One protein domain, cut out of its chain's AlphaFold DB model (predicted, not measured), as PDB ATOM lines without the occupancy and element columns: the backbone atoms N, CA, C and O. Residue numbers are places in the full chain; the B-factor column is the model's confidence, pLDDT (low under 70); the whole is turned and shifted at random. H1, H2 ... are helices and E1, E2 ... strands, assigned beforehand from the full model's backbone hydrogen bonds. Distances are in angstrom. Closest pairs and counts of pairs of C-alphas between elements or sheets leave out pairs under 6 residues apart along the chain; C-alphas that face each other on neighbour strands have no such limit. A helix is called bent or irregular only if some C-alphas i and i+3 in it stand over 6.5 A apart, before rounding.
ATOM      1  N   ARG A  18     -48.851  25.034  11.016       94.88
ATOM      2  CA  ARG A  18     -48.045  24.307  10.026       94.88
ATOM      3  C   ARG A  18     -47.074  25.258   9.345       94.88
ATOM      4  O   ARG A  18     -47.406  26.413   9.064       94.88
ATOM      5  N   ARG A  19     -45.878  24.762   9.048       94.81
ATOM      6  CA  ARG A  19     -44.810  25.521   8.383       94.81
ATOM      7  C   ARG A  19     -44.600  25.026   6.961       94.81
ATOM      8  O   ARG A  19     -45.018  23.927   6.619       94.81
ATOM      9  N   VAL A  20     -43.937  25.826   6.137       95.62
ATOM     10  CA  VAL A  20     -43.601  25.433   4.766       95.62
ATOM     11  C   VAL A  20     -42.321  24.605   4.770       95.62
ATOM     12  O   VAL A  20     -41.320  25.012   5.357       95.62
ATOM     13  N   ALA A  21     -42.338  23.473   4.072       94.94
ATOM     14  CA  ALA A  21     -41.144  22.699   3.770       94.94
ATOM     15  C   ALA A  21     -41.013  22.458   2.262       94.94
ATOM     16  O   ALA A  21     -41.994  22.119   1.602       94.94
ATOM     17  N   LEU A  22     -39.796  22.599   1.730       95.38
ATOM     18  CA  LEU A  22     -39.427  22.099   0.404       95.38
ATOM     19  C   LEU A  22     -38.871  20.686   0.566       95.38
ATOM     20  O   LEU A  22     -37.769  20.522   1.089       95.38
ATOM     21  N   LEU A  23     -39.624  19.682   0.133       95.31
ATOM     22  CA  LEU A  23     -39.236  18.275   0.249       95.31
ATOM     23  C   LEU A  23     -38.876  17.713  -1.123       95.31
ATOM     24  O   LEU A  23     -39.323  18.236  -2.142       95.31
ATOM     25  N   LYS A  24     -38.086  16.639  -1.150       95.50
ATOM     26  CA  LYS A  24     -37.710  15.911  -2.367       95.50
ATOM     27  C   LYS A  24     -38.238  14.475  -2.334       95.50
ATOM     28  O   LYS A  24     -38.048  13.778  -1.345       95.50
ATOM     29  N   SER A  25     -38.848  14.011  -3.418       95.06
ATOM     30  CA  SER A  25     -39.225  12.606  -3.612       95.06
ATOM     31  C   SER A  25     -37.996  11.751  -3.942       95.06
ATOM     32  O   SER A  25     -37.212  12.115  -4.819       95.06
ATOM     33  N   LEU A  26     -37.825  10.603  -3.281       94.25
ATOM     34  CA  LEU A  26     -36.796   9.613  -3.626       94.25
ATOM     35  C   LEU A  26     -37.074   8.959  -4.974       94.25
ATOM     36  O   LEU A  26     -36.143   8.696  -5.729       94.25
ATOM     37  N   THR A  27     -38.346   8.687  -5.261       92.31
ATOM     38  CA  THR A  27     -38.749   7.925  -6.444       92.31
ATOM     39  C   THR A  27     -38.552   8.723  -7.727       92.31
ATOM     40  O   THR A  27     -38.058   8.194  -8.715       92.31
ATOM     41  N   THR A  28     -38.918  10.001  -7.711       93.88
ATOM     42  CA  THR A  28     -39.001  10.837  -8.922       93.88
ATOM     43  C   THR A  28     -37.987  11.973  -8.928       93.88
ATOM     44  O   THR A  28     -37.832  12.664  -9.929       93.88
ATOM     45  N   ASN A  29     -37.305  12.208  -7.801       93.31
ATOM     46  CA  ASN A  29     -36.456  13.376  -7.567       93.31
ATOM     47  C   ASN A  29     -37.169  14.731  -7.727       93.31
ATOM     48  O   ASN A  29     -36.487  15.762  -7.729       93.31
ATOM     49  N   ASN A  30     -38.502  14.762  -7.832       95.00
ATOM     50  CA  ASN A  30     -39.267  16.003  -7.806       95.00
ATOM     51  C   ASN A  30     -39.190  16.655  -6.438       95.00
ATOM     52  O   ASN A  30     -39.205  15.975  -5.407       95.00
ATOM     53  N   ARG A  31     -39.146  17.983  -6.447       95.06
ATOM     54  CA  ARG A  31     -39.335  18.786  -5.253       95.06
ATOM     55  C   ARG A  31     -40.691  19.461  -5.293       95.06
ATOM     56  O   ARG A  31     -41.135  19.882  -6.355       95.06
ATOM     57  N   PHE A  32     -41.317  19.561  -4.129       96.62
ATOM     58  CA  PHE A  32     -42.544  20.323  -3.945       96.62
ATOM     59  C   PHE A  32     -42.514  21.037  -2.601       96.62
ATOM     60  O   PHE A  32     -41.977  20.523  -1.612       96.62
ATOM     61  N   TYR A  33     -43.133  22.210  -2.574       96.38
ATOM     62  CA  TYR A  33     -43.468  22.896  -1.340       96.38
ATOM     63  C   TYR A  33     -44.738  22.300  -0.733       96.38
ATOM     64  O   TYR A  33     -45.712  22.048  -1.441       96.38
ATOM     65  N   LEU A  34     -44.739  22.100   0.581       96.69
ATOM     66  CA  LEU A  34     -45.852  21.524   1.335       96.69
ATOM     67  C   LEU A  34     -45.964  22.198   2.708       96.69
ATOM     68  O   LEU A  34     -44.954  22.592   3.294       96.69
ATOM     69  N   LEU A  35     -47.183  22.291   3.242       96.94
ATOM     70  CA  LEU A  35     -47.414  22.614   4.650       96.94
ATOM     71  C   LEU A  35     -47.220  21.359   5.505       96.94
ATOM     72  O   LEU A  35     -47.932  20.372   5.335       96.94
ATOM     73  N   VAL A  36     -46.263  21.401   6.428       95.38
ATOM     74  CA  VAL A  36     -45.934  20.283   7.319       95.38
ATOM     75  C   VAL A  36     -46.263  20.618   8.766       95.38
ATOM     76  O   VAL A  36     -46.056  21.746   9.227       95.38
ATOM     77  N   ASP A  37     -46.748  19.614   9.496       93.44
ATOM     78  CA  ASP A  37     -46.956  19.726  10.936       93.44
ATOM     79  C   ASP A  37     -45.614  19.960  11.646       93.44
ATOM     80  O   ASP A  37     -44.628  19.283  11.316       93.44
ATOM     81  N   PRO A  38     -45.546  20.870  12.637       89.50
ATOM     82  CA  PRO A  38     -44.316  21.126  13.391       89.50
ATOM     83  C   PRO A  38     -43.728  19.862  14.031       89.50
ATOM     84  O   PRO A  38     -42.509  19.699  14.072       89.50
ATOM     85  N   ASP A  39     -44.596  18.940  14.453       92.31
ATOM     86  CA  ASP A  39     -44.225  17.691  15.129       92.31
ATOM     87  C   ASP A  39     -43.910  16.533  14.162       92.31
ATOM     88  O   ASP A  39     -43.532  15.447  14.597       92.31
ATOM     89  N   SER A  40     -44.028  16.742  12.843       91.38
ATOM     90  CA  SER A  40     -43.770  15.699  11.832       91.38
ATOM     91  C   SER A  40     -42.305  15.249  11.770       91.38
ATOM     92  O   SER A  40     -42.000  14.196  11.210       91.38
ATOM     93  N   GLY A  41     -41.387  16.062  12.303       92.38
ATOM     94  CA  GLY A  41     -39.942  15.862  12.198       92.38
ATOM     95  C   GLY A  41     -39.355  16.179  10.816       92.38
ATOM     96  O   GLY A  41     -38.133  16.183  10.688       92.38
ATOM     97  N   LEU A  42     -40.190  16.482   9.814       93.88
ATOM     98  CA  LEU A  42     -39.758  16.841   8.463       93.88
ATOM     99  C   LEU A  42     -39.157  18.244   8.444       93.88
ATOM    100  O   LEU A  42     -39.724  19.176   9.022       93.88
ATOM    101  N   LYS A  43     -38.026  18.402   7.759       92.81
ATOM    102  CA  LYS A  43     -37.270  19.647   7.590       92.81
ATOM    103  C   LYS A  43     -37.159  20.072   6.131       92.81
ATOM    104  O   LYS A  43     -37.460  19.329   5.206       92.81
ATOM    105  N   ASN A  44     -36.726  21.314   5.927       91.25
ATOM    106  CA  ASN A  44     -36.416  21.812   4.592       91.25
ATOM    107  C   ASN A  44     -35.299  20.997   3.945       91.25
ATOM    108  O   ASN A  44     -34.330  20.640   4.608       91.25
ATOM    109  N   ALA A  45     -35.433  20.755   2.642       90.50
ATOM    110  CA  ALA A  45     -34.551  19.911   1.843       90.50
ATOM    111  C   ALA A  45     -34.501  18.430   2.268       90.50
ATOM    112  O   ALA A  45     -33.694  17.678   1.713       90.50
ATOM    113  N   ASP A  46     -35.371  17.986   3.183       94.62
ATOM    114  CA  ASP A  46     -35.507  16.563   3.478       94.62
ATOM    115  C   ASP A  46     -35.997  15.797   2.253       94.62
ATOM    116  O   ASP A  46     -36.619  16.319   1.322       94.62
ATOM    117  N   THR A  47     -35.693  14.509   2.275       95.69
ATOM    118  CA  THR A  47     -36.040  13.580   1.217       95.69
ATOM    119  C   THR A  47     -37.004  12.534   1.769       95.69
ATOM    120  O   THR A  47     -36.746  11.925   2.806       95.69
ATOM    121  N   ILE A  48     -38.127  12.345   1.083       96.06
ATOM    122  CA  ILE A  48     -39.206  11.428   1.457       96.06
ATOM    123  C   ILE A  48     -39.402  10.382   0.364       96.06
ATOM    124  O   ILE A  48     -39.059  10.613  -0.790       96.06
ATOM    125  N   GLU A  49     -39.970   9.230   0.711       94.50
ATOM    126  CA  GLU A  49     -40.229   8.169  -0.269       94.50
ATOM    127  C   GLU A  49     -41.220   8.625  -1.348       94.50
ATOM    128  O   GLU A  49     -40.894   8.602  -2.531       94.50
ATOM    129  N   ARG A  50     -42.398   9.112  -0.933       93.00
ATOM    130  CA  ARG A  50     -43.453   9.622  -1.818       93.00
ATOM    131  C   ARG A  50     -44.256  10.706  -1.101       93.00
ATOM    132  O   ARG A  50     -44.476  10.612   0.107       93.00
ATOM    133  N   PHE A  51     -44.721  11.713  -1.842       94.81
ATOM    134  CA  PHE A  51     -45.671  12.693  -1.309       94.81
ATOM    135  C   PHE A  51     -47.056  12.059  -1.116       94.81
ATOM    136  O   PHE A  51     -47.485  11.309  -2.004       94.81
ATOM    137  N   PRO A  52     -47.775  12.368  -0.019       92.50
ATOM    138  CA  PRO A  52     -49.132  11.868   0.187       92.50
ATOM    139  C   PRO A  52     -50.056  12.250  -0.976       92.50
ATOM    140  O   PRO A  52     -49.923  13.326  -1.557       92.50
ATOM    141  N   GLU A  53     -50.989  11.364  -1.323       89.50
ATOM    142  CA  GLU A  53     -51.893  11.567  -2.468       89.50
ATOM    143  C   GLU A  53     -52.852  12.741  -2.228       89.50
ATOM    144  O   GLU A  53     -53.148  13.494  -3.140       89.50
ATOM    145  N   GLU A  54     -53.248  12.993  -0.983       90.00
ATOM    146  CA  GLU A  54     -54.178  14.084  -0.670       90.00
ATOM    147  C   GLU A  54     -53.509  15.438  -0.415       90.00
ATOM    148  O   GLU A  54     -54.196  16.429  -0.165       90.00
ATOM    149  N   SER A  55     -52.179  15.517  -0.467       93.81
ATOM    150  CA  SER A  55     -51.459  16.757  -0.173       93.81
ATOM    151  C   SER A  55     -51.658  17.814  -1.260       93.81
ATOM    152  O   SER A  55     -51.566  17.523  -2.449       93.81
ATOM    153  N   VAL A  56     -51.860  19.067  -0.840       96.94
ATOM    154  CA  VAL A  56     -51.732  20.234  -1.723       96.94
ATOM    155  C   VAL A  56     -50.254  20.592  -1.835       96.94
ATOM    156  O   VAL A  56     -49.580  20.823  -0.829       96.94
ATOM    157  N   LEU A  57     -49.753  20.618  -3.063       97.56
ATOM    158  CA  LEU A  57     -48.341  20.757  -3.390       97.56
ATOM    159  C   LEU A  57     -48.097  22.031  -4.196       97.56
ATOM    160  O   LEU A  57     -48.815  22.354  -5.143       97.56
ATOM    161  N   GLY A  58     -47.042  22.744  -3.828       96.62
ATOM    162  CA  GLY A  58     -46.597  23.953  -4.499       96.62
ATOM    163  C   GLY A  58     -45.427  23.686  -5.433       96.62
ATOM    164  O   GLY A  58     -44.411  23.130  -5.014       96.62
ATOM    165  N   ILE A  59     -45.553  24.138  -6.676       94.06
ATOM    166  CA  ILE A  59     -44.482  24.222  -7.664       94.06
ATOM    167  C   ILE A  59     -44.032  25.684  -7.703       94.06
ATOM    168  O   ILE A  59     -44.762  26.559  -8.159       94.06
ATOM    169  N   ALA A  60     -42.831  25.944  -7.208       86.62
ATOM    170  CA  ALA A  60     -42.133  27.223  -7.327       86.62
ATOM    171  C   ALA A  60     -40.656  26.941  -7.625       86.62
ATOM    172  O   ALA A  60     -40.261  25.776  -7.730       86.62
ATOM    173  N   TYR A  61     -39.821  27.969  -7.757       75.12
ATOM    174  CA  TYR A  61     -38.379  27.753  -7.886       75.12
ATOM    175  C   TYR A  61     -37.843  26.913  -6.706       75.12
ATOM    176  O   TYR A  61     -38.177  27.246  -5.569       75.12
ATOM    177  N   PRO A  62     -37.043  25.840  -6.913       71.75
ATOM    178  CA  PRO A  62     -36.423  25.365  -8.162       71.75
ATOM    179  C   PRO A  62     -37.096  24.124  -8.808       71.75
ATOM    180  O   PRO A  62     -36.448  23.380  -9.537       71.75
ATOM    181  N   CYS A  63     -38.375  23.838  -8.543       81.06
ATOM    182  CA  CYS A  63     -38.988  22.521  -8.797       81.06
ATOM    183  C   CYS A  63     -38.906  22.028 -10.260       81.06
ATOM    184  O   CYS A  63     -38.632  20.851 -10.484       81.06
ATOM    185  N   LEU A  64     -39.103  22.905 -11.256       86.75
ATOM    186  CA  LEU A  64     -38.929  22.538 -12.672       86.75
ATOM    187  C   LEU A  64     -37.452  22.444 -13.086       86.75
ATOM    188  O   LEU A  64     -37.109  21.630 -13.941       86.75
ATOM    189  N   GLU A  65     -36.567  23.240 -12.476       86.75
ATOM    190  CA  GLU A  65     -35.135  23.235 -12.811       86.75
ATOM    191  C   GLU A  65     -34.464  21.909 -12.469       86.75
ATOM    192  O   GLU A  65     -33.489  21.529 -13.108       86.75
ATOM    193  N   ASP A  66     -35.009  21.163 -11.507       85.19
ATOM    194  CA  ASP A  66     -34.486  19.846 -11.161       85.19
ATOM    195  C   ASP A  66     -34.524  18.861 -12.339       85.19
ATOM    196  O   ASP A  66     -33.685  17.958 -12.383       85.19
ATOM    197  N   GLY A  67     -35.433  19.054 -13.303       86.81
ATOM    198  CA  GLY A  67     -35.461  18.290 -14.551       86.81
ATOM    199  C   GLY A  67     -34.277  18.589 -15.473       86.81
ATOM    200  O   GLY A  67     -33.813  17.685 -16.164       86.81
ATOM    201  N   LEU A  68     -33.717  19.808 -15.440       91.56
ATOM    202  CA  LEU A  68     -32.578  20.198 -16.288       91.56
ATOM    203  C   LEU A  68     -31.333  19.340 -16.041       91.56
ATOM    204  O   LEU A  68     -30.530  19.171 -16.953       91.56
ATOM    205  N   ASN A  69     -31.184  18.766 -14.844       90.81
ATOM    206  CA  ASN A  69     -30.078  17.855 -14.549       90.81
ATOM    207  C   ASN A  69     -30.148  16.580 -15.401       90.81
ATOM    208  O   ASN A  69     -29.124  16.139 -15.916       90.81
ATOM    209  N   ASP A  70     -31.344  16.010 -15.579       93.81
ATOM    210  CA  ASP A  70     -31.541  14.804 -16.389       93.81
ATOM    211  C   ASP A  70     -31.278  15.112 -17.880       93.81
ATOM    212  O   ASP A  70     -30.571  14.361 -18.554       93.81
ATOM    213  N   PHE A  71     -31.728  16.278 -18.372       95.12
ATOM    214  CA  PHE A  71     -31.395  16.768 -19.720       95.12
ATOM    215  C   PHE A  71     -29.886  16.991 -19.913       95.12
ATOM    216  O   PHE A  71     -29.332  16.612 -20.944       95.12
ATOM    217  N   ALA A  72     -29.204  17.587 -18.931       94.62
ATOM    218  CA  ALA A  72     -27.765  17.840 -18.986       94.62
ATOM    219  C   ALA A  72     -26.943  16.545 -19.043       94.62
ATOM    220  O   ALA A  72     -25.967  16.482 -19.794       94.62
ATOM    221  N   ILE A  73     -27.350  15.505 -18.304       96.69
ATOM    222  CA  ILE A  73     -26.735  14.174 -18.404       96.69
ATOM    223  C   ILE A  73     -26.849  13.673 -19.846       96.69
ATOM    224  O   ILE A  73     -25.823  13.445 -20.473       96.69
ATOM    225  N   ILE A  74     -28.061  13.608 -20.407       97.62
ATOM    226  CA  ILE A  74     -28.287  13.099 -21.773       97.62
ATOM    227  C   ILE A  74     -27.446  13.865 -22.804       97.62
ATOM    228  O   ILE A  74     -26.751  13.259 -23.620       97.62
ATOM    229  N   ARG A  75     -27.453  15.202 -22.745       96.31
ATOM    230  CA  ARG A  75     -26.701  16.039 -23.694       96.31
ATOM    231  C   ARG A  75     -25.199  15.847 -23.593       96.31
ATOM    232  O   ARG A  75     -24.555  15.652 -24.618       96.31
ATOM    233  N   SER A  76     -24.648  15.888 -22.381       96.69
ATOM    234  CA  SER A  76     -23.204  15.702 -22.177       96.69
ATOM    235  C   SER A  76     -22.744  14.295 -22.576       96.69
ATOM    236  O   SER A  76     -21.634  14.112 -23.080       96.69
ATOM    237  N   THR A  77     -23.616  13.295 -22.431       97.62
ATOM    238  CA  THR A  77     -23.367  11.947 -22.939       97.62
ATOM    239  C   THR A  77     -23.321  11.913 -24.469       97.62
ATOM    240  O   THR A  77     -22.368  11.359 -25.016       97.62
ATOM    241  N   PHE A  78     -24.247  12.573 -25.173       97.56
ATOM    242  CA  PHE A  78     -24.149  12.722 -26.634       97.56
ATOM    243  C   PHE A  78     -22.900  13.496 -27.076       97.56
ATOM    244  O   PHE A  78     -22.223  13.077 -28.005       97.56
ATOM    245  N   GLU A  79     -22.531  14.571 -26.376       95.19
ATOM    246  CA  GLU A  79     -21.294  15.319 -26.657       95.19
ATOM    247  C   GLU A  79     -20.035  14.457 -26.532       95.19
ATOM    248  O   GLU A  79     -19.035  14.704 -27.208       95.19
ATOM    249  N   THR A  80     -20.075  13.456 -25.652       96.50
ATOM    250  CA  THR A  80     -18.999  12.472 -25.519       96.50
ATOM    251  C   THR A  80     -19.026  11.498 -26.696       96.50
ATOM    252  O   THR A  80     -17.988  11.264 -27.304       96.50
ATOM    253  N   LEU A  81     -20.202  10.989 -27.080       96.31
ATOM    254  CA  LEU A  81     -20.363  10.116 -28.251       96.31
ATOM    255  C   LEU A  81     -19.869  10.771 -29.548       96.31
ATOM    256  O   LEU A  81     -19.197  10.118 -30.345       96.31
ATOM    257  N   ASP A  82     -20.129  12.065 -29.732       94.56
ATOM    258  CA  ASP A  82     -19.689  12.828 -30.906       94.56
ATOM    259  C   ASP A  82     -18.153  12.925 -31.011       94.56
ATOM    260  O   ASP A  82     -17.608  13.072 -32.106       94.56
ATOM    261  N   GLN A  83     -17.437  12.824 -29.885       96.81
ATOM    262  CA  GLN A  83     -15.969  12.837 -29.850       96.81
ATOM    263  C   GLN A  83     -15.346  11.469 -30.161       96.81
ATOM    264  O   GLN A  83     -14.177  11.411 -30.546       96.81
ATOM    265  N   PHE A  84     -16.114  10.384 -30.023       96.06
ATOM    266  CA  PHE A  84     -15.657   9.004 -30.208       96.06
ATOM    267  C   PHE A  84     -16.612   8.213 -31.124       96.06
ATOM    268  O   PHE A  84     -17.159   7.190 -30.714       96.06
ATOM    269  N   PRO A  85     -16.826   8.652 -32.381       93.94
ATOM    270  CA  PRO A  85     -17.868   8.093 -33.244       93.94
ATOM    271  C   PRO A  85     -17.656   6.617 -33.618       93.94
ATOM    272  O   PRO A  85     -18.643   5.928 -33.880       93.94
ATOM    273  N   ASP A  86     -16.401   6.150 -33.624       96.81
ATOM    274  CA  ASP A  86     -15.993   4.798 -34.035       96.81
ATOM    275  C   ASP A  86     -15.893   3.792 -32.863       96.81
ATOM    276  O   ASP A  86     -15.549   2.627 -33.080       96.81
ATOM    277  N   ASP A  87     -16.142   4.225 -31.619       97.44
ATOM    278  CA  ASP A  87     -16.047   3.377 -30.423       97.44
ATOM    279  C   ASP A  87     -17.416   2.777 -30.057       97.44
ATOM    280  O   ASP A  87     -18.219   3.369 -29.337       97.44
ATOM    281  N   GLU A  88     -17.700   1.585 -30.588       96.88
ATOM    282  CA  GLU A  88     -18.978   0.887 -30.381       96.88
ATOM    283  C   GLU A  88     -19.177   0.363 -28.946       96.88
ATOM    284  O   GLU A  88     -20.314   0.246 -28.476       96.88
ATOM    285  N   GLU A  89     -18.089   0.053 -28.232       97.25
ATOM    286  CA  GLU A  89     -18.155  -0.384 -26.832       97.25
ATOM    287  C   GLU A  89     -18.568   0.797 -25.953       97.25
ATOM    288  O   GLU A  89     -19.580   0.720 -25.253       97.25
ATOM    289  N   LEU A  90     -17.879   1.934 -26.103       96.00
ATOM    290  CA  LEU A  90     -18.245   3.181 -25.438       96.00
ATOM    291  C   LEU A  90     -19.660   3.627 -25.823       96.00
ATOM    292  O   LEU A  90     -20.423   4.062 -24.962       96.00
ATOM    293  N   ARG A  91     -20.041   3.489 -27.102       96.25
ATOM    294  CA  ARG A  91     -21.400   3.798 -27.562       96.25
ATOM    295  C   ARG A  91     -22.446   3.022 -26.777       96.25
ATOM    296  O   ARG A  91     -23.423   3.614 -26.326       96.25
ATOM    297  N   THR A  92     -22.235   1.723 -26.601       97.25
ATOM    298  CA  THR A  92     -23.162   0.862 -25.863       97.25
ATOM    299  C   THR A  92     -23.305   1.329 -24.413       97.25
ATOM    300  O   THR A  92     -24.424   1.569 -23.964       97.25
ATOM    301  N   GLU A  93     -22.191   1.554 -23.711       97.62
ATOM    302  CA  GLU A  93     -22.200   2.007 -22.310       97.62
ATOM    303  C   GLU A  93     -22.873   3.379 -22.134       97.62
ATOM    304  O   GLU A  93     -23.691   3.586 -21.237       97.62
ATOM    305  N   LEU A  94     -22.559   4.339 -23.004       97.31
ATOM    306  CA  LEU A  94     -23.110   5.689 -22.922       97.31
ATOM    307  C   LEU A  94     -24.604   5.735 -23.279       97.31
ATOM    308  O   LEU A  94     -25.356   6.500 -22.671       97.31
ATOM    309  N   MET A  95     -25.074   4.887 -24.197       97.62
ATOM    310  CA  MET A  95     -26.509   4.767 -24.472       97.62
ATOM    311  C   MET A  95     -27.287   4.186 -23.281       97.62
ATOM    312  O   MET A  95     -28.435   4.576 -23.067       97.62
ATOM    313  N   GLU A  96     -26.675   3.332 -22.450       97.88
ATOM    314  CA  GLU A  96     -27.289   2.894 -21.186       97.88
ATOM    315  C   GLU A  96     -27.452   4.064 -20.202       97.88
ATOM    316  O   GLU A  96     -28.509   4.205 -19.586       97.88
ATOM    317  N   ILE A  97     -26.466   4.967 -20.113       98.00
ATOM    318  CA  ILE A  97     -26.564   6.187 -19.291       98.00
ATOM    319  C   ILE A  97     -27.712   7.086 -19.774       98.00
ATOM    320  O   ILE A  97     -28.481   7.602 -18.955       98.00
ATOM    321  N   ILE A  98     -27.859   7.254 -21.092       98.06
ATOM    322  CA  ILE A  98     -28.971   8.009 -21.687       98.06
ATOM    323  C   ILE A  98     -30.309   7.354 -21.334       98.06
ATOM    324  O   ILE A  98     -31.219   8.045 -20.873       98.06
ATOM    325  N   ALA A  99     -30.425   6.032 -21.474       97.81
ATOM    326  CA  ALA A  99     -31.645   5.302 -21.141       97.81
ATOM    327  C   ALA A  99     -31.999   5.417 -19.644       97.81
ATOM    328  O   ALA A  99     -33.170   5.551 -19.282       97.81
ATOM    329  N   ASP A 100     -31.006   5.388 -18.753       97.25
ATOM    330  CA  ASP A 100     -31.187   5.602 -17.315       97.25
ATOM    331  C   ASP A 100     -31.712   7.009 -17.001       97.25
ATOM    332  O   ASP A 100     -32.629   7.168 -16.187       97.25
ATOM    333  N   ALA A 101     -31.139   8.034 -17.638       96.88
ATOM    334  CA  ALA A 101     -31.571   9.421 -17.488       96.88
ATOM    335  C   ALA A 101     -32.979   9.644 -18.065       96.88
ATOM    336  O   ALA A 101     -33.816  10.265 -17.408       96.88
ATOM    337  N   GLN A 102     -33.285   9.055 -19.226       97.62
ATOM    338  CA  GLN A 102     -34.623   9.058 -19.820       97.62
ATOM    339  C   GLN A 102     -35.657   8.468 -18.858       97.62
ATOM    340  O   GLN A 102     -36.679   9.100 -18.600       97.62
ATOM    341  N   ARG A 103     -35.404   7.290 -18.269       97.31
ATOM    342  CA  ARG A 103     -36.352   6.666 -17.323       97.31
ATOM    343  C   ARG A 103     -36.623   7.547 -16.103       97.31
ATOM    344  O   ARG A 103     -37.764   7.628 -15.654       97.31
ATOM    345  N   LYS A 104     -35.604   8.233 -15.577       95.56
ATOM    346  CA  LYS A 104     -35.776   9.200 -14.476       95.56
ATOM    347  C   LYS A 104     -36.610  10.403 -14.906       95.56
ATOM    348  O   LYS A 104     -37.509  10.807 -14.171       95.56
ATOM    349  N   LEU A 105     -36.343  10.939 -16.097       95.81
ATOM    350  CA  LEU A 105     -37.083  12.062 -16.660       95.81
ATOM    351  C   LEU A 105     -38.562  11.713 -16.894       95.81
ATOM    352  O   LEU A 105     -39.427  12.516 -16.553       95.81
ATOM    353  N   VAL A 106     -38.859  10.506 -17.389       97.44
ATOM    354  CA  VAL A 106     -40.232   9.983 -17.525       97.44
ATOM    355  C   VAL A 106     -40.943   9.993 -16.174       97.44
ATOM    356  O   VAL A 106     -41.952  10.675 -16.040       97.44
ATOM    357  N   LEU A 107     -40.378   9.342 -15.150       96.31
ATOM    358  CA  LEU A 107     -40.985   9.281 -13.810       96.31
ATOM    359  C   LEU A 107     -41.238  10.673 -13.216       96.31
ATOM    360  O   LEU A 107     -42.252  10.917 -12.558       96.31
ATOM    361  N   ARG A 108     -40.302  11.597 -13.442       95.62
ATOM    362  CA  ARG A 108     -40.403  12.985 -12.997       95.62
ATOM    363  C   ARG A 108     -41.576  13.708 -13.659       95.62
ATOM    364  O   ARG A 108     -42.367  14.351 -12.966       95.62
ATOM    365  N   LEU A 109     -41.653  13.632 -14.986       96.50
ATOM    366  CA  LEU A 109     -42.672  14.308 -15.784       96.50
ATOM    367  C   LEU A 109     -44.052  13.681 -15.594       96.50
ATOM    368  O   LEU A 109     -45.028  14.420 -15.542       96.50
ATOM    369  N   GLU A 110     -44.136  12.358 -15.432       96.81
ATOM    370  CA  GLU A 110     -45.377  11.654 -15.101       96.81
ATOM    371  C   GLU A 110     -45.954  12.148 -13.779       96.81
ATOM    372  O   GLU A 110     -47.103  12.579 -13.753       96.81
ATOM    373  N   GLU A 111     -45.155  12.196 -12.705       95.88
ATOM    374  CA  GLU A 111     -45.656  12.694 -11.421       95.88
ATOM    375  C   GLU A 111     -46.100  14.161 -11.506       95.88
ATOM    376  O   GLU A 111     -47.133  14.516 -10.938       95.88
ATOM    377  N   LEU A 112     -45.350  15.021 -12.203       95.31
ATOM    378  CA  LEU A 112     -45.764  16.414 -12.399       95.31
ATOM    379  C   LEU A 112     -47.089  16.489 -13.165       95.31
ATOM    380  O   LEU A 112     -48.021  17.147 -12.704       95.31
ATOM    381  N   ARG A 113     -47.189  15.784 -14.296       95.88
ATOM    382  CA  ARG A 113     -48.378  15.753 -15.155       95.88
ATOM    383  C   ARG A 113     -49.603  15.255 -14.401       95.88
ATOM    384  O   ARG A 113     -50.636  15.926 -14.436       95.88
ATOM    385  N   ASP A 114     -49.487  14.124 -13.710       95.75
ATOM    386  CA  ASP A 114     -50.579  13.520 -12.944       95.75
ATOM    387  C   ASP A 114     -51.039  14.466 -11.833       95.75
ATOM    388  O   ASP A 114     -52.201  14.861 -11.792       95.75
ATOM    389  N   ARG A 115     -50.113  14.957 -11.000       95.94
ATOM    390  CA  ARG A 115     -50.472  15.827  -9.870       95.94
ATOM    391  C   ARG A 115     -51.050  17.171 -10.305       95.94
ATOM    392  O   ARG A 115     -51.917  17.703  -9.615       95.94
ATOM    393  N   ILE A 116     -50.587  17.751 -11.415       95.19
ATOM    394  CA  ILE A 116     -51.164  18.989 -11.967       95.19
ATOM    395  C   ILE A 116     -52.596  18.733 -12.453       95.19
ATOM    396  O   ILE A 116     -53.493  19.531 -12.150       95.19
ATOM    397  N   SER A 117     -52.795  17.628 -13.178       93.31
ATOM    398  CA  SER A 117     -54.087  17.228 -13.750       93.31
ATOM    399  C   SER A 117     -55.113  16.913 -12.663       93.31
ATOM    400  O   SER A 117     -56.251  17.370 -12.752       93.31
ATOM    401  N   ASP A 118     -54.680  16.246 -11.594       93.56
ATOM    402  CA  ASP A 118     -55.507  15.885 -10.438       93.56
ATOM    403  C   ASP A 118     -55.777  17.065  -9.492       93.56
ATOM    404  O   ASP A 118     -56.455  16.917  -8.475       93.56
ATOM    405  N   GLY A 119     -55.235  18.251  -9.785       93.88
ATOM    406  CA  GLY A 119     -55.404  19.419  -8.922       93.88
ATOM    407  C   GLY A 119     -54.661  19.313  -7.587       93.88
ATOM    408  O   GLY A 119     -55.020  20.005  -6.641       93.88
ATOM    409  N   GLN A 120     -53.644  18.452  -7.493       95.69
ATOM    410  CA  GLN A 120     -52.807  18.292  -6.300       95.69
ATOM    411  C   GLN A 120     -51.606  19.238  -6.316       95.69
ATOM    412  O   GLN A 120     -51.227  19.765  -5.274       95.69
ATOM    413  N   ALA A 121     -50.993  19.451  -7.484       96.56
ATOM    414  CA  ALA A 121     -49.851  20.341  -7.658       96.56
ATOM    415  C   ALA A 121     -50.241  21.644  -8.372       96.56
ATOM    416  O   ALA A 121     -51.052  21.662  -9.306       96.56
ATOM    417  N   HIS A 122     -49.664  22.754  -7.910       96.44
ATOM    418  CA  HIS A 122     -50.022  24.105  -8.341       96.44
ATOM    419  C   HIS A 122     -48.774  24.944  -8.601       96.44
ATOM    420  O   HIS A 122     -47.931  25.068  -7.716       96.44
ATOM    421  N   PHE A 123     -48.690  25.575  -9.773       95.31
ATOM    422  CA  PHE A 123     -47.699  26.617 -10.048       95.31
ATOM    423  C   PHE A 123     -48.000  27.850  -9.195       95.31
ATOM    424  O   PHE A 123     -48.969  28.571  -9.435       95.31
ATOM    425  N   LEU A 124     -47.215  28.053  -8.140       95.69
ATOM    426  CA  LEU A 124     -47.457  29.120  -7.176       95.69
ATOM    427  C   LEU A 124     -47.104  30.472  -7.790       95.69
ATOM    428  O   LEU A 124     -46.057  30.609  -8.414       95.69
ATOM    429  N   GLY A 125     -47.994  31.453  -7.621       93.00
ATOM    430  CA  GLY A 125     -47.830  32.794  -8.187       93.00
ATOM    431  C   GLY A 125     -47.938  32.863  -9.706       93.00
ATOM    432  O   GLY A 125     -47.577  33.887 -10.268       93.00
ATOM    433  N   THR A 126     -48.379  31.790 -10.368       94.69
ATOM    434  CA  THR A 126     -48.523  31.747 -11.828       94.69
ATOM    435  C   THR A 126     -49.969  31.974 -12.228       94.69
ATOM    436  O   THR A 126     -50.855  31.251 -11.763       94.69
ATOM    437  N   ASP A 127     -50.205  32.936 -13.115       94.69
ATOM    438  CA  ASP A 127     -51.502  33.086 -13.772       94.69
ATOM    439  C   ASP A 127     -51.629  32.020 -14.871       94.69
ATOM    440  O   ASP A 127     -50.888  32.013 -15.855       94.69
ATOM    441  N   LEU A 128     -52.558  31.074 -14.694       95.25
ATOM    442  CA  LEU A 128     -52.715  29.956 -15.626       95.25
ATOM    443  C   LEU A 128     -53.321  30.390 -16.973       95.25
ATOM    444  O   LEU A 128     -53.045  29.748 -17.989       95.25
ATOM    445  N   GLU A 129     -54.138  31.447 -17.004       97.12
ATOM    446  CA  GLU A 129     -54.663  31.998 -18.259       97.12
ATOM    447  C   GLU A 129     -53.550  32.709 -19.028       97.12
ATOM    448  O   GLU A 129     -53.398  32.499 -20.236       97.12
ATOM    449  N   GLU A 130     -52.712  33.482 -18.332       97.25
ATOM    450  CA  GLU A 130     -51.528  34.092 -18.939       97.25
ATOM    451  C   GLU A 130     -50.566  33.014 -19.456       97.25
ATOM    452  O   GLU A 130     -50.139  33.068 -20.612       97.25
ATOM    453  N   PHE A 131     -50.311  31.972 -18.660       97.12
ATOM    454  CA  PHE A 131     -49.512  30.813 -19.059       97.12
ATOM    455  C   PHE A 131     -50.024  30.200 -20.367       97.12
ATOM    456  O   PHE A 131     -49.274  30.022 -21.333       97.12
ATOM    457  N   LYS A 132     -51.327  29.898 -20.423       97.69
ATOM    458  CA  LYS A 132     -51.972  29.359 -21.623       97.69
ATOM    459  C   LYS A 132     -51.791  30.309 -22.809       97.69
ATOM    460  O   LYS A 132     -51.380  29.870 -23.884       97.69
ATOM    461  N   GLY A 133     -52.035  31.605 -22.613       97.56
ATOM    462  CA  GLY A 133     -51.847  32.636 -23.635       97.56
ATOM    463  C   GLY A 133     -50.418  32.687 -24.184       97.56
ATOM    464  O   GLY A 133     -50.224  32.813 -25.395       97.56
ATOM    465  N   HIS A 134     -49.412  32.519 -23.327       97.44
ATOM    466  CA  HIS A 134     -48.005  32.490 -23.721       97.44
ATOM    467  C   HIS A 134     -47.633  31.247 -24.542       97.44
ATOM    468  O   HIS A 134     -46.948  31.390 -25.558       97.44
ATOM    469  N   ILE A 135     -48.111  30.049 -24.178       97.69
ATOM    470  CA  ILE A 135     -47.909  28.840 -25.001       97.69
ATOM    471  C   ILE A 135     -48.584  28.998 -26.369       97.69
ATOM    472  O   ILE A 135     -47.984  28.697 -27.399       97.69
ATOM    473  N   VAL A 136     -49.806  29.533 -26.407       97.12
ATOM    474  CA  VAL A 136     -50.516  29.808 -27.666       97.12
ATOM    475  C   VAL A 136     -49.745  30.807 -28.527       97.12
ATOM    476  O   VAL A 136     -49.634  30.632 -29.741       97.12
ATOM    477  N   ASN A 137     -49.180  31.851 -27.923       97.25
ATOM    478  CA  ASN A 137     -48.357  32.819 -28.638       97.25
ATOM    479  C   ASN A 137     -47.091  32.165 -29.218       97.25
ATOM    480  O   ASN A 137     -46.770  32.391 -30.385       97.25
ATOM    481  N   LEU A 138     -46.422  31.294 -28.452       97.06
ATOM    482  CA  LEU A 138     -45.297  30.492 -28.944       97.06
ATOM    483  C   LEU A 138     -45.697  29.588 -30.116       97.06
ATOM    484  O   LEU A 138     -44.921  29.449 -31.055       97.06
ATOM    485  N   ALA A 139     -46.890  28.999 -30.088       97.25
ATOM    486  CA  ALA A 139     -47.354  28.102 -31.144       97.25
ATOM    487  C   ALA A 139     -47.854  28.822 -32.410       97.25
ATOM    488  O   ALA A 139     -47.894  28.227 -33.482       97.25
ATOM    489  N   THR A 140     -48.240  30.097 -32.310       96.31
ATOM    490  CA  THR A 140     -48.839  30.849 -33.433       96.31
ATOM    491  C   THR A 140     -47.915  31.896 -34.038       96.31
ATOM    492  O   THR A 140     -47.870  32.048 -35.256       96.31
ATOM    493  N   LYS A 141     -47.199  32.651 -33.201       96.06
ATOM    494  CA  LYS A 141     -46.294  33.729 -33.629       96.06
ATOM    495  C   LYS A 141     -44.830  33.372 -33.415       96.06
ATOM    496  O   LYS A 141     -43.966  33.932 -34.086       96.06
ATOM    497  N   GLY A 142     -44.570  32.462 -32.481       96.19
ATOM    498  CA  GLY A 142     -43.232  32.106 -32.050       96.19
ATOM    499  C   GLY A 142     -42.538  33.208 -31.253       96.19
ATOM    500  O   GLY A 142     -43.077  34.289 -31.005       96.19
ATOM    501  N   VAL A 143     -41.315  32.913 -30.823       94.88
ATOM    502  CA  VAL A 143     -40.437  33.828 -30.080       94.88
ATOM    503  C   VAL A 143     -39.030  33.759 -30.675       94.88
ATOM    504  O   VAL A 143     -38.609  32.682 -31.104       94.88
ATOM    505  N   TYR A 179     -43.512  26.766 -31.030       97.44
ATOM    506  CA  TYR A 179     -43.889  25.562 -30.297       97.44
ATOM    507  C   TYR A 179     -44.864  24.758 -31.154       97.44
ATOM    508  O   TYR A 179     -45.961  25.227 -31.437       97.44
ATOM    509  N   GLU A 180     -44.483  23.553 -31.559       95.81
ATOM    510  CA  GLU A 180     -45.335  22.672 -32.359       95.81
ATOM    511  C   GLU A 180     -46.007  21.644 -31.439       95.81
ATOM    512  O   GLU A 180     -45.314  20.734 -30.970       95.81
ATOM    513  N   PRO A 181     -47.317  21.753 -31.136       94.69
ATOM    514  CA  PRO A 181     -48.021  20.713 -30.393       94.69
ATOM    515  C   PRO A 181     -47.962  19.378 -31.130       94.69
ATOM    516  O   PRO A 181     -47.823  19.337 -32.357       94.69
ATOM    517  N   LEU A 182     -48.079  18.272 -30.398       91.56
ATOM    518  CA  LEU A 182     -48.143  16.964 -31.051       91.56
ATOM    519  C   LEU A 182     -49.381  16.853 -31.957       91.56
ATOM    520  O   LEU A 182     -50.416  17.446 -31.648       91.56
ATOM    521  N   PRO A 183     -49.329  16.057 -33.042       91.62
ATOM    522  CA  PRO A 183     -50.460  15.907 -33.958       91.62
ATOM    523  C   PRO A 183     -51.752  15.427 -33.287       91.62
ATOM    524  O   PRO A 183     -52.838  15.776 -33.737       91.62
ATOM    525  N   GLU A 184     -51.653  14.650 -32.203       90.88
ATOM    526  CA  GLU A 184     -52.828  14.204 -31.439       90.88
ATOM    527  C   GLU A 184     -53.445  15.300 -30.556       90.88
ATOM    528  O   GLU A 184     -54.466  15.053 -29.919       90.88
ATOM    529  N   ASN A 185     -52.807  16.472 -30.488       90.69
ATOM    530  CA  ASN A 185     -53.156  17.620 -29.657       90.69
ATOM    531  C   ASN A 185     -53.162  18.905 -30.490       90.69
ATOM    532  O   ASN A 185     -52.390  19.828 -30.212       90.69
ATOM    533  N   PRO A 186     -54.000  18.989 -31.538       93.25
ATOM    534  CA  PRO A 186     -54.012  20.157 -32.401       93.25
ATOM    535  C   PRO A 186     -54.334  21.415 -31.587       93.25
ATOM    536  O   PRO A 186     -55.170  21.404 -30.680       93.25
ATOM    537  N   LEU A 187     -53.672  22.519 -31.936       93.69
ATOM    538  CA  LEU A 187     -53.763  23.772 -31.188       93.69
ATOM    539  C   LEU A 187     -55.213  24.251 -31.007       93.69
ATOM    540  O   LEU A 187     -55.556  24.751 -29.939       93.69
ATOM    541  N   ASP A 188     -56.070  24.052 -32.011       94.56
ATOM    542  CA  ASP A 188     -57.487  24.430 -31.958       94.56
ATOM    543  C   ASP A 188     -58.254  23.713 -30.838       94.56
ATOM    544  O   ASP A 188     -59.105  24.325 -30.195       94.56
ATOM    545  N   GLU A 189     -57.936  22.445 -30.562       94.31
ATOM    546  CA  GLU A 189     -58.532  21.690 -29.455       94.31
ATOM    547  C   GLU A 189     -57.973  22.153 -28.110       94.31
ATOM    548  O   GLU A 189     -58.734  22.388 -27.168       94.31
ATOM    549  N   LEU A 190     -56.653  22.359 -28.033       94.12
ATOM    550  CA  LEU A 190     -55.996  22.879 -26.832       94.12
ATOM    551  C   LEU A 190     -56.573  24.246 -26.429       94.12
ATOM    552  O   LEU A 190     -56.838  24.497 -25.253       94.12
ATOM    553  N   LEU A 191     -56.842  25.124 -27.396       94.56
ATOM    554  CA  LEU A 191     -57.400  26.456 -27.156       94.56
ATOM    555  C   LEU A 191     -58.751  26.436 -26.432       94.56
ATOM    556  O   LEU A 191     -59.027  27.355 -25.658       94.56
ATOM    557  N   GLN A 192     -59.565  25.400 -26.633       95.94
ATOM    558  CA  GLN A 192     -60.877  25.273 -25.989       95.94
ATOM    559  C   GLN A 192     -60.797  24.719 -24.559       95.94
ATOM    560  O   GLN A 192     -61.784  24.764 -23.825       95.94
ATOM    561  N   MET A 193     -59.642  24.199 -24.139       96.31
ATOM    562  CA  MET A 193     -59.481  23.624 -22.805       96.31
ATOM    563  C   MET A 193     -59.391  24.713 -21.730       96.31
ATOM    564  O   MET A 193     -58.759  25.748 -21.957       96.31
ATOM    565  N   PRO A 194     -59.930  24.487 -20.521       96.81
ATOM    566  CA  PRO A 194     -59.602  25.323 -19.372       96.81
ATOM    567  C   PRO A 194     -58.085  25.295 -19.081       96.81
ATOM    568  O   PRO A 194     -57.423  24.304 -19.411       96.81
ATOM    569  N   PRO A 195     -57.510  26.327 -18.435       96.12
ATOM    570  CA  PRO A 195     -56.058  26.464 -18.274       96.12
ATOM    571  C   PRO A 195     -55.342  25.285 -17.620       96.12
ATOM    572  O   PRO A 195     -54.288  24.863 -18.083       96.12
ATOM    573  N   ARG A 196     -55.900  24.713 -16.550       95.25
ATOM    574  CA  ARG A 196     -55.259  23.589 -15.852       95.25
ATOM    575  C   ARG A 196     -55.199  22.321 -16.725       95.25
ATOM    576  O   ARG A 196     -54.095  21.813 -16.908       95.25
ATOM    577  N   PRO A 197     -56.317  21.828 -17.301       95.75
ATOM    578  CA  PRO A 197     -56.280  20.753 -18.294       95.75
ATOM    579  C   PRO A 197     -55.347  21.046 -19.474       95.75
ATOM    580  O   PRO A 197     -54.619  20.156 -19.903       95.75
ATOM    581  N   PHE A 198     -55.321  22.295 -19.956       96.69
ATOM    582  CA  PHE A 198     -54.398  22.722 -21.007       96.69
ATOM    583  C   PHE A 198     -52.938  22.485 -20.601       96.69
ATOM    584  O   PHE A 198     -52.201  21.841 -21.339       96.69
ATOM    585  N   ILE A 199     -52.525  22.939 -19.414       95.69
ATOM    586  CA  ILE A 199     -51.153  22.751 -18.919       95.69
ATOM    587  C   ILE A 199     -50.821  21.264 -18.789       95.69
ATOM    588  O   ILE A 199     -49.760  20.844 -19.251       95.69
ATOM    589  N   GLY A 200     -51.729  20.458 -18.226       95.12
ATOM    590  CA  GLY A 200     -51.567  19.001 -18.175       95.12
ATOM    591  C   GLY A 200     -51.299  18.406 -19.561       95.12
ATOM    592  O   GLY A 200     -50.406  17.577 -19.722       95.12
ATOM    593  N   ARG A 201     -51.981  18.918 -20.594       95.81
ATOM    594  CA  ARG A 201     -51.786  18.479 -21.977       95.81
ATOM    595  C   ARG A 201     -50.461  18.923 -22.598       95.81
ATOM    596  O   ARG A 201     -49.879  18.173 -23.372       95.81
ATOM    597  N   ILE A 202     -49.938  20.090 -22.223       96.69
ATOM    598  CA  ILE A 202     -48.581  20.503 -22.617       96.69
ATOM    599  C   ILE A 202     -47.523  19.592 -21.970       96.69
ATOM    600  O   ILE A 202     -46.522  19.261 -22.605       96.69
ATOM    601  N   PHE A 203     -47.742  19.130 -20.735       96.50
ATOM    602  CA  PHE A 203     -46.874  18.120 -20.123       96.50
ATOM    603  C   PHE A 203     -46.958  16.766 -20.837       96.50
ATOM    604  O   PHE A 203     -45.916  16.139 -21.025       96.50
ATOM    605  N   ASP A 204     -48.145  16.338 -21.289       96.06
ATOM    606  CA  ASP A 204     -48.283  15.139 -22.133       96.06
ATOM    607  C   ASP A 204     -47.443  15.256 -23.413       96.06
ATOM    608  O   ASP A 204     -46.806  14.284 -23.817       96.06
ATOM    609  N   ASP A 205     -47.406  16.437 -24.039       96.12
ATOM    610  CA  ASP A 205     -46.608  16.681 -25.246       96.12
ATOM    611  C   ASP A 205     -45.107  16.499 -24.998       96.12
ATOM    612  O   ASP A 205     -44.407  15.864 -25.797       96.12
ATOM    613  N   VAL A 206     -44.602  17.028 -23.880       96.81
ATOM    614  CA  VAL A 206     -43.202  16.828 -23.481       96.81
ATOM    615  C   VAL A 206     -42.951  15.357 -23.159       96.81
ATOM    616  O   VAL A 206     -41.997  14.780 -23.672       96.81
ATOM    617  N   LEU A 207     -43.813  14.728 -22.357       97.38
ATOM    618  CA  LEU A 207     -43.656  13.341 -21.922       97.38
ATOM    619  C   LEU A 207     -43.653  12.365 -23.103       97.38
ATOM    620  O   LEU A 207     -42.783  11.503 -23.184       97.38
ATOM    621  N   LYS A 208     -44.571  12.523 -24.059       97.56
ATOM    622  CA  LYS A 208     -44.583  11.724 -25.291       97.56
ATOM    623  C   LYS A 208     -43.303  11.907 -26.101       97.56
ATOM    624  O   LYS A 208     -42.765  10.927 -26.603       97.56
ATOM    625  N   SER A 209     -42.781  13.132 -26.178       97.44
ATOM    626  CA  SER A 209     -41.499  13.395 -26.846       97.44
ATOM    627  C   SER A 209     -40.335  12.710 -26.116       97.44
ATOM    628  O   SER A 209     -39.457  12.143 -26.759       97.44
ATOM    629  N   VAL A 210     -40.347  12.688 -24.778       97.75
ATOM    630  CA  VAL A 210     -39.358  11.963 -23.957       97.75
ATOM    631  C   VAL A 210     -39.467  10.446 -24.138       97.75
ATOM    632  O   VAL A 210     -38.446   9.764 -24.092       97.75
ATOM    633  N   LEU A 211     -40.669   9.902 -24.329       97.94
ATOM    634  CA  LEU A 211     -40.896   8.463 -24.506       97.94
ATOM    635  C   LEU A 211     -40.522   7.950 -25.904       97.94
ATOM    636  O   LEU A 211     -40.289   6.754 -26.054       97.94
ATOM    637  N   ALA A 212     -40.465   8.821 -26.913       97.56
ATOM    638  CA  ALA A 212     -40.158   8.427 -28.285       97.56
ATOM    639  C   ALA A 212     -38.664   8.081 -28.434       97.56
ATOM    640  O   ALA A 212     -37.802   8.959 -28.350       97.56
ATOM    641  N   GLU A 213     -38.351   6.801 -28.640       96.94
ATOM    642  CA  GLU A 213     -36.974   6.293 -28.746       96.94
ATOM    643  C   GLU A 213     -36.205   6.931 -29.912       96.94
ATOM    644  O   GLU A 213     -35.005   7.182 -29.807       96.94
ATOM    645  N   GLU A 214     -36.897   7.273 -31.000       97.19
ATOM    646  CA  GLU A 214     -36.323   7.951 -32.160       97.19
ATOM    647  C   GLU A 214     -35.696   9.309 -31.818       97.19
ATOM    648  O   GLU A 214     -34.802   9.771 -32.529       97.19
ATOM    649  N   ASN A 215     -36.110   9.930 -30.709       97.88
ATOM    650  CA  ASN A 215     -35.558  11.203 -30.264       97.88
ATOM    651  C   ASN A 215     -34.177  11.081 -29.610       97.88
ATOM    652  O   ASN A 215     -33.577  12.101 -29.285       97.88
ATOM    653  N   TYR A 216     -33.660   9.863 -29.437       97.62
ATOM    654  CA  TYR A 216     -32.368   9.587 -28.806       97.62
ATOM    655  C   TYR A 216     -31.321   9.074 -29.805       97.62
ATOM    656  O   TYR A 216     -30.323   8.479 -29.404       97.62
ATOM    657  N   GLY A 217     -31.537   9.298 -31.106       94.38
ATOM    658  CA  GLY A 217     -30.571   8.929 -32.144       94.38
ATOM    659  C   GLY A 217     -29.290   9.768 -32.108       94.38
ATOM    660  O   GLY A 217     -28.198   9.230 -32.277       94.38
ATOM    661  N   ASP A 218     -29.419  11.073 -31.865       95.69
ATOM    662  CA  ASP A 218     -28.300  12.004 -31.717       95.69
ATOM    663  C   ASP A 218     -28.697  13.244 -30.895       95.69
ATOM    664  O   ASP A 218     -29.876  13.476 -30.591       95.69
ATOM    665  N   ARG A 219     -27.697  14.072 -30.561       96.31
ATOM    666  CA  ARG A 219     -27.879  15.299 -29.771       96.31
ATOM    667  C   ARG A 219     -28.865  16.274 -30.403       96.31
ATOM    668  O   ARG A 219     -29.635  16.915 -29.692       96.31
ATOM    669  N   HIS A 220     -28.803  16.445 -31.720       96.69
ATOM    670  CA  HIS A 220     -29.601  17.429 -32.435       96.69
ATOM    671  C   HIS A 220     -31.083  17.053 -32.424       96.69
ATOM    672  O   HIS A 220     -31.919  17.909 -32.132       96.69
ATOM    673  N   ILE A 221     -31.403  15.784 -32.692       97.25
ATOM    674  CA  ILE A 221     -32.777  15.275 -32.648       97.25
ATOM    675  C   ILE A 221     -33.338  15.411 -31.227       97.25
ATOM    676  O   ILE A 221     -34.444  15.932 -31.063       97.25
ATOM    677  N   PHE A 222     -32.568  15.023 -30.206       98.12
ATOM    678  CA  PHE A 222     -32.975  15.166 -28.807       98.12
ATOM    679  C   PHE A 222     -33.247  16.629 -28.431       98.12
ATOM    680  O   PHE A 222     -34.313  16.955 -27.896       98.12
ATOM    681  N   ASP A 223     -32.306  17.526 -28.744       97.69
ATOM    682  CA  ASP A 223     -32.424  18.950 -28.434       97.69
ATOM    683  C   ASP A 223     -33.661  19.557 -29.112       97.69
ATOM    684  O   ASP A 223     -34.447  20.250 -28.463       97.69
ATOM    685  N   ARG A 224     -33.870  19.260 -30.401       97.06
ATOM    686  CA  ARG A 224     -34.995  19.767 -31.196       97.06
ATOM    687  C   ARG A 224     -36.344  19.251 -30.694       97.06
ATOM    688  O   ARG A 224     -37.264  20.040 -30.481       97.06
ATOM    689  N   ASN A 225     -36.475  17.938 -30.534       96.81
ATOM    690  CA  ASN A 225     -37.782  17.312 -30.342       96.81
ATOM    691  C   ASN A 225     -38.188  17.231 -28.871       96.81
ATOM    692  O   ASN A 225     -39.378  17.241 -28.573       96.81
ATOM    693  N   VAL A 226     -37.222  17.171 -27.951       97.56
ATOM    694  CA  VAL A 226     -37.482  16.963 -26.522       97.56
ATOM    695  C   VAL A 226     -37.098  18.196 -25.719       97.56
ATOM    696  O   VAL A 226     -37.940  18.781 -25.033       97.56
ATOM    697  N   PHE A 227     -35.834  18.620 -25.804       97.12
ATOM    698  CA  PHE A 227     -35.324  19.612 -24.864       97.12
ATOM    699  C   PHE A 227     -35.927  21.001 -25.093       97.12
ATOM    700  O   PHE A 227     -36.379  21.636 -24.141       97.12
ATOM    701  N   GLN A 228     -36.039  21.447 -26.348       97.12
ATOM    702  CA  GLN A 228     -36.682  22.723 -26.682       97.12
ATOM    703  C   GLN A 228     -38.120  22.815 -26.164       97.12
ATOM    704  O   GLN A 228     -38.503  23.867 -25.654       97.12
ATOM    705  N   LYS A 229     -38.904  21.728 -26.225       96.62
ATOM    706  CA  LYS A 229     -40.277  21.709 -25.690       96.62
ATOM    707  C   LYS A 229     -40.297  21.909 -24.175       96.62
ATOM    708  O   LYS A 229     -41.089  22.707 -23.677       96.62
ATOM    709  N   PHE A 230     -39.417  21.220 -23.445       96.69
ATOM    710  CA  PHE A 230     -39.312  21.380 -21.993       96.69
ATOM    711  C   PHE A 230     -38.844  22.789 -21.606       96.69
ATOM    712  O   PHE A 230     -39.409  23.412 -20.708       96.69
ATOM    713  N   VAL A 231     -37.856  23.337 -22.316       95.69
ATOM    714  CA  VAL A 231     -37.356  24.691 -22.047       95.69
ATOM    715  C   VAL A 231     -38.397  25.755 -22.403       95.69
ATOM    716  O   VAL A 231     -38.529  26.731 -21.670       95.69
ATOM    717  N   ALA A 232     -39.189  25.566 -23.462       96.19
ATOM    718  CA  ALA A 232     -40.301  26.457 -23.790       96.19
ATOM    719  C   ALA A 232     -41.349  26.499 -22.664       96.19
ATOM    720  O   ALA A 232     -41.794  27.579 -22.278       96.19
ATOM    721  N   LEU A 233     -41.687  25.342 -22.083       95.31
ATOM    722  CA  LEU A 233     -42.566  25.246 -20.915       95.31
ATOM    723  C   LEU A 233     -41.985  25.997 -19.705       95.31
ATOM    724  O   LEU A 233     -42.688  26.783 -19.070       95.31
ATOM    725  N   MET A 234     -40.698  25.792 -19.408       93.88
ATOM    726  CA  MET A 234     -40.015  26.522 -18.337       93.88
ATOM    727  C   MET A 234     -40.011  28.031 -18.578       93.88
ATOM    728  O   MET A 234     -40.290  28.788 -17.655       93.88
ATOM    729  N   PHE A 235     -39.724  28.470 -19.805       93.94
ATOM    730  CA  PHE A 235     -39.740  29.878 -20.187       93.94
ATOM    731  C   PHE A 235     -41.116  30.501 -19.955       93.94
ATOM    732  O   PHE A 235     -41.197  31.580 -19.378       93.94
ATOM    733  N   VAL A 236     -42.198  29.827 -20.359       95.25
ATOM    734  CA  VAL A 236     -43.551  30.345 -20.127       95.25
ATOM    735  C   VAL A 236     -43.866  30.428 -18.642       95.25
ATOM    736  O   VAL A 236     -44.376  31.455 -18.201       95.25
ATOM    737  N   ASN A 237     -43.499  29.415 -17.856       93.69
ATOM    738  CA  ASN A 237     -43.618  29.496 -16.404       93.69
ATOM    739  C   ASN A 237     -42.863  30.729 -15.868       93.69
ATOM    740  O   ASN A 237     -43.427  31.571 -15.184       93.69
ATOM    741  N   TYR A 238     -41.609  30.918 -16.279       90.56
ATOM    742  CA  TYR A 238     -40.807  32.087 -15.911       90.56
ATOM    743  C   TYR A 238     -41.322  33.437 -16.435       90.56
ATOM    744  O   TYR A 238     -40.900  34.481 -15.952       90.56
ATOM    745  N   ALA A 239     -42.172  33.457 -17.453       91.31
ATOM    746  CA  ALA A 239     -42.749  34.696 -17.960       91.31
ATOM    747  C   ALA A 239     -44.036  35.082 -17.219       91.31
ATOM    748  O   ALA A 239     -44.444  36.234 -17.301       91.31
ATOM    749  N   THR A 240     -44.664  34.125 -16.529       93.50
ATOM    750  CA  THR A 240     -46.038  34.242 -16.007       93.50
ATOM    751  C   THR A 240     -46.142  33.996 -14.503       93.50
ATOM    752  O   THR A 240     -47.235  34.040 -13.942       93.50
ATOM    753  N   THR A 241     -45.017  33.733 -13.830       92.50
ATOM    754  CA  THR A 241     -44.955  33.630 -12.370       92.50
ATOM    755  C   THR A 241     -44.518  34.961 -11.748       92.50
ATOM    756  O   THR A 241     -43.604  35.626 -12.230       92.50
ATOM    757  N   ASP A 242     -45.121  35.330 -10.621       91.88
ATOM    758  CA  ASP A 242     -44.665  36.462  -9.814       91.88
ATOM    759  C   ASP A 242     -43.193  36.263  -9.360       91.88
ATOM    760  O   ASP A 242     -42.855  35.216  -8.787       91.88
ATOM    761  N   PRO A 243     -42.308  37.267  -9.555       89.12
ATOM    762  CA  PRO A 243     -40.899  37.202  -9.172       89.12
ATOM    763  C   PRO A 243     -40.592  36.807  -7.725       89.12
ATOM    764  O   PRO A 243     -39.488  36.315  -7.455       89.12
ATOM    765  N   VAL A 244     -41.520  36.997  -6.780       88.50
ATOM    766  CA  VAL A 244     -41.339  36.544  -5.392       88.50
ATOM    767  C   VAL A 244     -41.165  35.021  -5.314       88.50
ATOM    768  O   VAL A 244     -40.409  34.531  -4.475       88.50
ATOM    769  N   PHE A 245     -41.773  34.267  -6.237       89.56
ATOM    770  CA  PHE A 245     -41.691  32.805  -6.289       89.56
ATOM    771  C   PHE A 245     -40.439  32.273  -7.008       89.56
ATOM    772  O   PHE A 245     -40.222  31.059  -7.033       89.56
ATOM    773  N   TYR A 246     -39.579  33.157  -7.533       81.81
ATOM    774  CA  TYR A 246     -38.248  32.788  -8.038       81.81
ATOM    775  C   TYR A 246     -37.160  32.802  -6.964       81.81
ATOM    776  O   TYR A 246     -36.018  32.453  -7.249       81.81
ATOM    777  N   GLY A 247     -37.477  33.237  -5.741       79.00
ATOM    778  CA  GLY A 247     -36.459  33.411  -4.709       79.00
ATOM    779  C   GLY A 247     -35.422  34.468  -5.097       79.00
ATOM    780  O   GLY A 247     -34.219  34.263  -4.944       79.00
ATOM    781  N   THR A 248     -35.875  35.594  -5.659       77.81
ATOM    782  CA  THR A 248     -34.994  36.700  -6.080       77.81
ATOM    783  C   THR A 248     -34.279  37.374  -4.906       77.81
ATOM    784  O   THR A 248     -33.306  38.106  -5.114       77.81
ATOM    785  N   ASN A 249     -34.716  37.136  -3.663       83.06
ATOM    786  CA  ASN A 249     -34.044  37.662  -2.489       83.06
ATOM    787  C   ASN A 249     -32.818  36.812  -2.139       83.06
ATOM    788  O   ASN A 249     -32.856  35.584  -2.132       83.06
ATOM    789  N   LYS A 250     -31.728  37.468  -1.722       79.25
ATOM    790  CA  LYS A 250     -30.521  36.768  -1.269       79.25
ATOM    791  C   LYS A 250     -30.807  35.761  -0.142       79.25
ATOM    792  O   LYS A 250     -30.129  34.738  -0.036       79.25
ATOM    793  N   ALA A 251     -31.792  36.067   0.702       81.06
ATOM    794  CA  ALA A 251     -32.231  35.217   1.798       81.06
ATOM    795  C   ALA A 251     -32.849  33.893   1.328       81.06
ATOM    796  O   ALA A 251     -32.831  32.941   2.100       81.06
ATOM    797  N   ASP A 252     -33.312  33.787   0.082       80.25
ATOM    798  CA  ASP A 252     -33.928  32.571  -0.455       80.25
ATOM    799  C   ASP A 252     -32.875  31.548  -0.948       80.25
ATOM    800  O   ASP A 252     -33.153  30.352  -1.025       80.25
ATOM    801  N   TYR A 253     -31.623  31.966  -1.204       76.75
ATOM    802  CA  TYR A 253     -30.571  31.074  -1.725       76.75
ATOM    803  C   TYR A 253     -29.992  30.107  -0.692       76.75
ATOM    804  O   TYR A 253     -29.739  30.471   0.457       76.75
ATOM    805  N   GLY A 254     -29.639  28.897  -1.134       74.50
ATOM    806  CA  GLY A 254     -28.942  27.910  -0.303       74.50
ATOM    807  C   GLY A 254     -29.876  27.213   0.682       74.50
ATOM    808  O   GLY A 254     -29.616  27.213   1.884       74.50
ATOM    809  N   VAL A 255     -30.978  26.656   0.170       76.44
ATOM    810  CA  VAL A 255     -31.940  25.873   0.957       76.44
ATOM    811  C   VAL A 255     -31.226  24.675   1.590       76.44
ATOM    812  O   VAL A 255     -30.655  23.840   0.889       76.44
ATOM    813  N   SER A 256     -31.256  24.595   2.918       78.38
ATOM    814  CA  SER A 256     -30.704  23.485   3.695       78.38
ATOM    815  C   SER A 256     -31.561  23.221   4.933       78.38
ATOM    816  O   SER A 256     -32.344  24.078   5.347       78.38
ATOM    817  N   ALA A 257     -31.401  22.043   5.538       77.25
ATOM    818  CA  ALA A 257     -32.160  21.648   6.725       77.25
ATOM    819  C   ALA A 257     -31.861  22.509   7.967       77.25
ATOM    820  O   ALA A 257     -32.704  22.600   8.859       77.25
ATOM    821  N   ASP A 258     -30.681  23.132   8.018       82.62
ATOM    822  CA  ASP A 258     -30.204  23.918   9.164       82.62
ATOM    823  C   ASP A 258     -30.466  25.421   9.015       82.62
ATOM    824  O   ASP A 258     -30.287  26.187   9.963       82.62
ATOM    825  N   LYS A 259     -30.865  25.862   7.819       84.12
ATOM    826  CA  LYS A 259     -31.149  27.264   7.550       84.12
ATOM    827  C   LYS A 259     -32.601  27.575   7.895       84.12
ATOM    828  O   LYS A 259     -33.517  26.896   7.434       84.12
ATOM    829  N   ASP A 260     -32.805  28.637   8.669       87.56
ATOM    830  CA  ASP A 260     -34.141  29.174   8.901       87.56
ATOM    831  C   ASP A 260     -34.658  29.819   7.610       87.56
ATOM    832  O   ASP A 260     -34.184  30.874   7.179       87.56
ATOM    833  N   MET A 261     -35.592  29.124   6.964       90.19
ATOM    834  CA  MET A 261     -36.250  29.587   5.750       90.19
ATOM    835  C   MET A 261     -37.630  30.169   6.040       90.19
ATOM    836  O   MET A 261     -38.183  30.835   5.172       90.19
ATOM    837  N   ASP A 262     -38.188  29.957   7.234       89.50
ATOM    838  CA  ASP A 262     -39.613  30.175   7.506       89.50
ATOM    839  C   ASP A 262     -40.001  31.659   7.396       89.50
ATOM    840  O   ASP A 262     -41.149  31.986   7.104       89.50
ATOM    841  N   GLN A 263     -39.029  32.556   7.587       91.75
ATOM    842  CA  GLN A 263     -39.194  34.012   7.501       91.75
ATOM    843  C   GLN A 263     -38.714  34.615   6.173       91.75
ATOM    844  O   GLN A 263     -38.711  35.835   6.010       91.75
TER     845      GLN A 263
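This is residues 18 to 143 and 179 to 263 of the 373 residues of an uncharacterized protein of Armatimonadetes bacterium (UniProt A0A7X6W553). A small head of strands, the hairpin E1 and E2 with the short pair E3 and E4 beside it, sits at one end of a bundle of four helices, H1, H2, H5 and H7, which run up and down, each against the one before it in the chain. H1 and H2 form a long helical hairpin whose tip, residues 83 to 89, sticks out far from the head, while H3 packs on H5 and H7 near the head end. The printed part has 211 residues, with eight named helices and four named strands in the order E1 E2 E3 H1 H2 E4 H3 H4 H5 H6 H7 H8, and its class is mostly helix. One sheet is E1 - E2, antiparallel, and the other is E3 = E4, parallel. The whole is compact, with a radius of gyration of the C-alphas of 18.4 A, and spans 57 by 43 by 33 A.

Begin at the hairpin of E1, residues 19 to 25, and E2, residues 31 to 36: they are antiparallel, with N 21 and O 34 2.9 A apart, within hydrogen-bond range. Residues 24 to 25 of E1 also pair, parallel, with residues 47 to 48. E3 is residues 57 to 59; E2 and E3 have 9 pairs of C-alphas within 8 A, the closest those of Tyr 33 and Gly 58, 4.6 A apart. E3 is the parallel neighbour of E4, residues 121 to 123, with N 59 and O 122 2.8 A apart. Between these two strands the chain passes through H1, residues 65 to 83, and H2, residues 88 to 117, a strand-helix-strand unit, two parallel strands joined through helices, with a right-handed crossover. H1 and H2 touch, closest at C-alphas 74 and 98, 5.1 A, at a shallow tilt of 19 degrees, opposite ways. H2 touches H5, residues 195 to 211, closest at C-alphas 117 and 200, 5.4 A, at a shallow tilt of 15 degrees, opposite ways. H5 and H7, residues 219 to 240, are the hub, touching four helices each; they touch each other, closest at C-alphas 209 and 226, 5.4 A, where H7 uses residues 225 to 233 alone. H7 is irregular, but only just: C-alphas 225 and 228 are 6.6 A apart, and it has a kink of 38 degrees near residue 228. With residues 219 to 227 alone H7 touches H1, closest at C-alphas 219 and 78, 5.5 A. With residues 233 to 240 alone it touches H3, residues 128 to 140, closest at C-alphas 240 and 131, 5.8 A, at a steep tilt of 40 degrees. H4, residues 187 to 192, only just touches H5, with 3 pairs of C-alphas within 8 A, the closest those of Leu 190 and Phe 198, 6.0 A. H6, residues 213 to 216, touches H7, closest at C-alphas 215 and 222, 4.9 A. H8, residues 243 to 246, is only just apart from H7, at 8.3 A. In H2, H3 and H5 every O i to N i+4 pair is within hydrogen-bond range, against 12 of 15 in H1, 1 of 2 in H4 and 16 of 18 in H7; H6 and H8 are too short for such a pair.

Find C-alpha 19 at (-44.810, 25.521, 8.383), where E1 begins and runs 18.5 A; E2 runs 14.3 A. H2 is the longest helix, 42.1 A from C-alpha 88 at (-18.978, 0.887, -30.381) to C-alpha 117. H1 measures 27.7 A, H7 29.6 A, H5 24.3 A and H3 18.2 A. H8 ends at C-alpha 246, (-38.248, 32.788, -8.038).

The C-alphas of Asp 39 and Asp 86 are the two farthest apart, 58.1 A. Residues 144 to 178 are not printed, and C-alphas 143 and 179 are 9.0 A apart across this cut, on the link from H3 to H4. The link from E2 to E3, 20 residues, is long. No printed residue is under 70 in pLDDT.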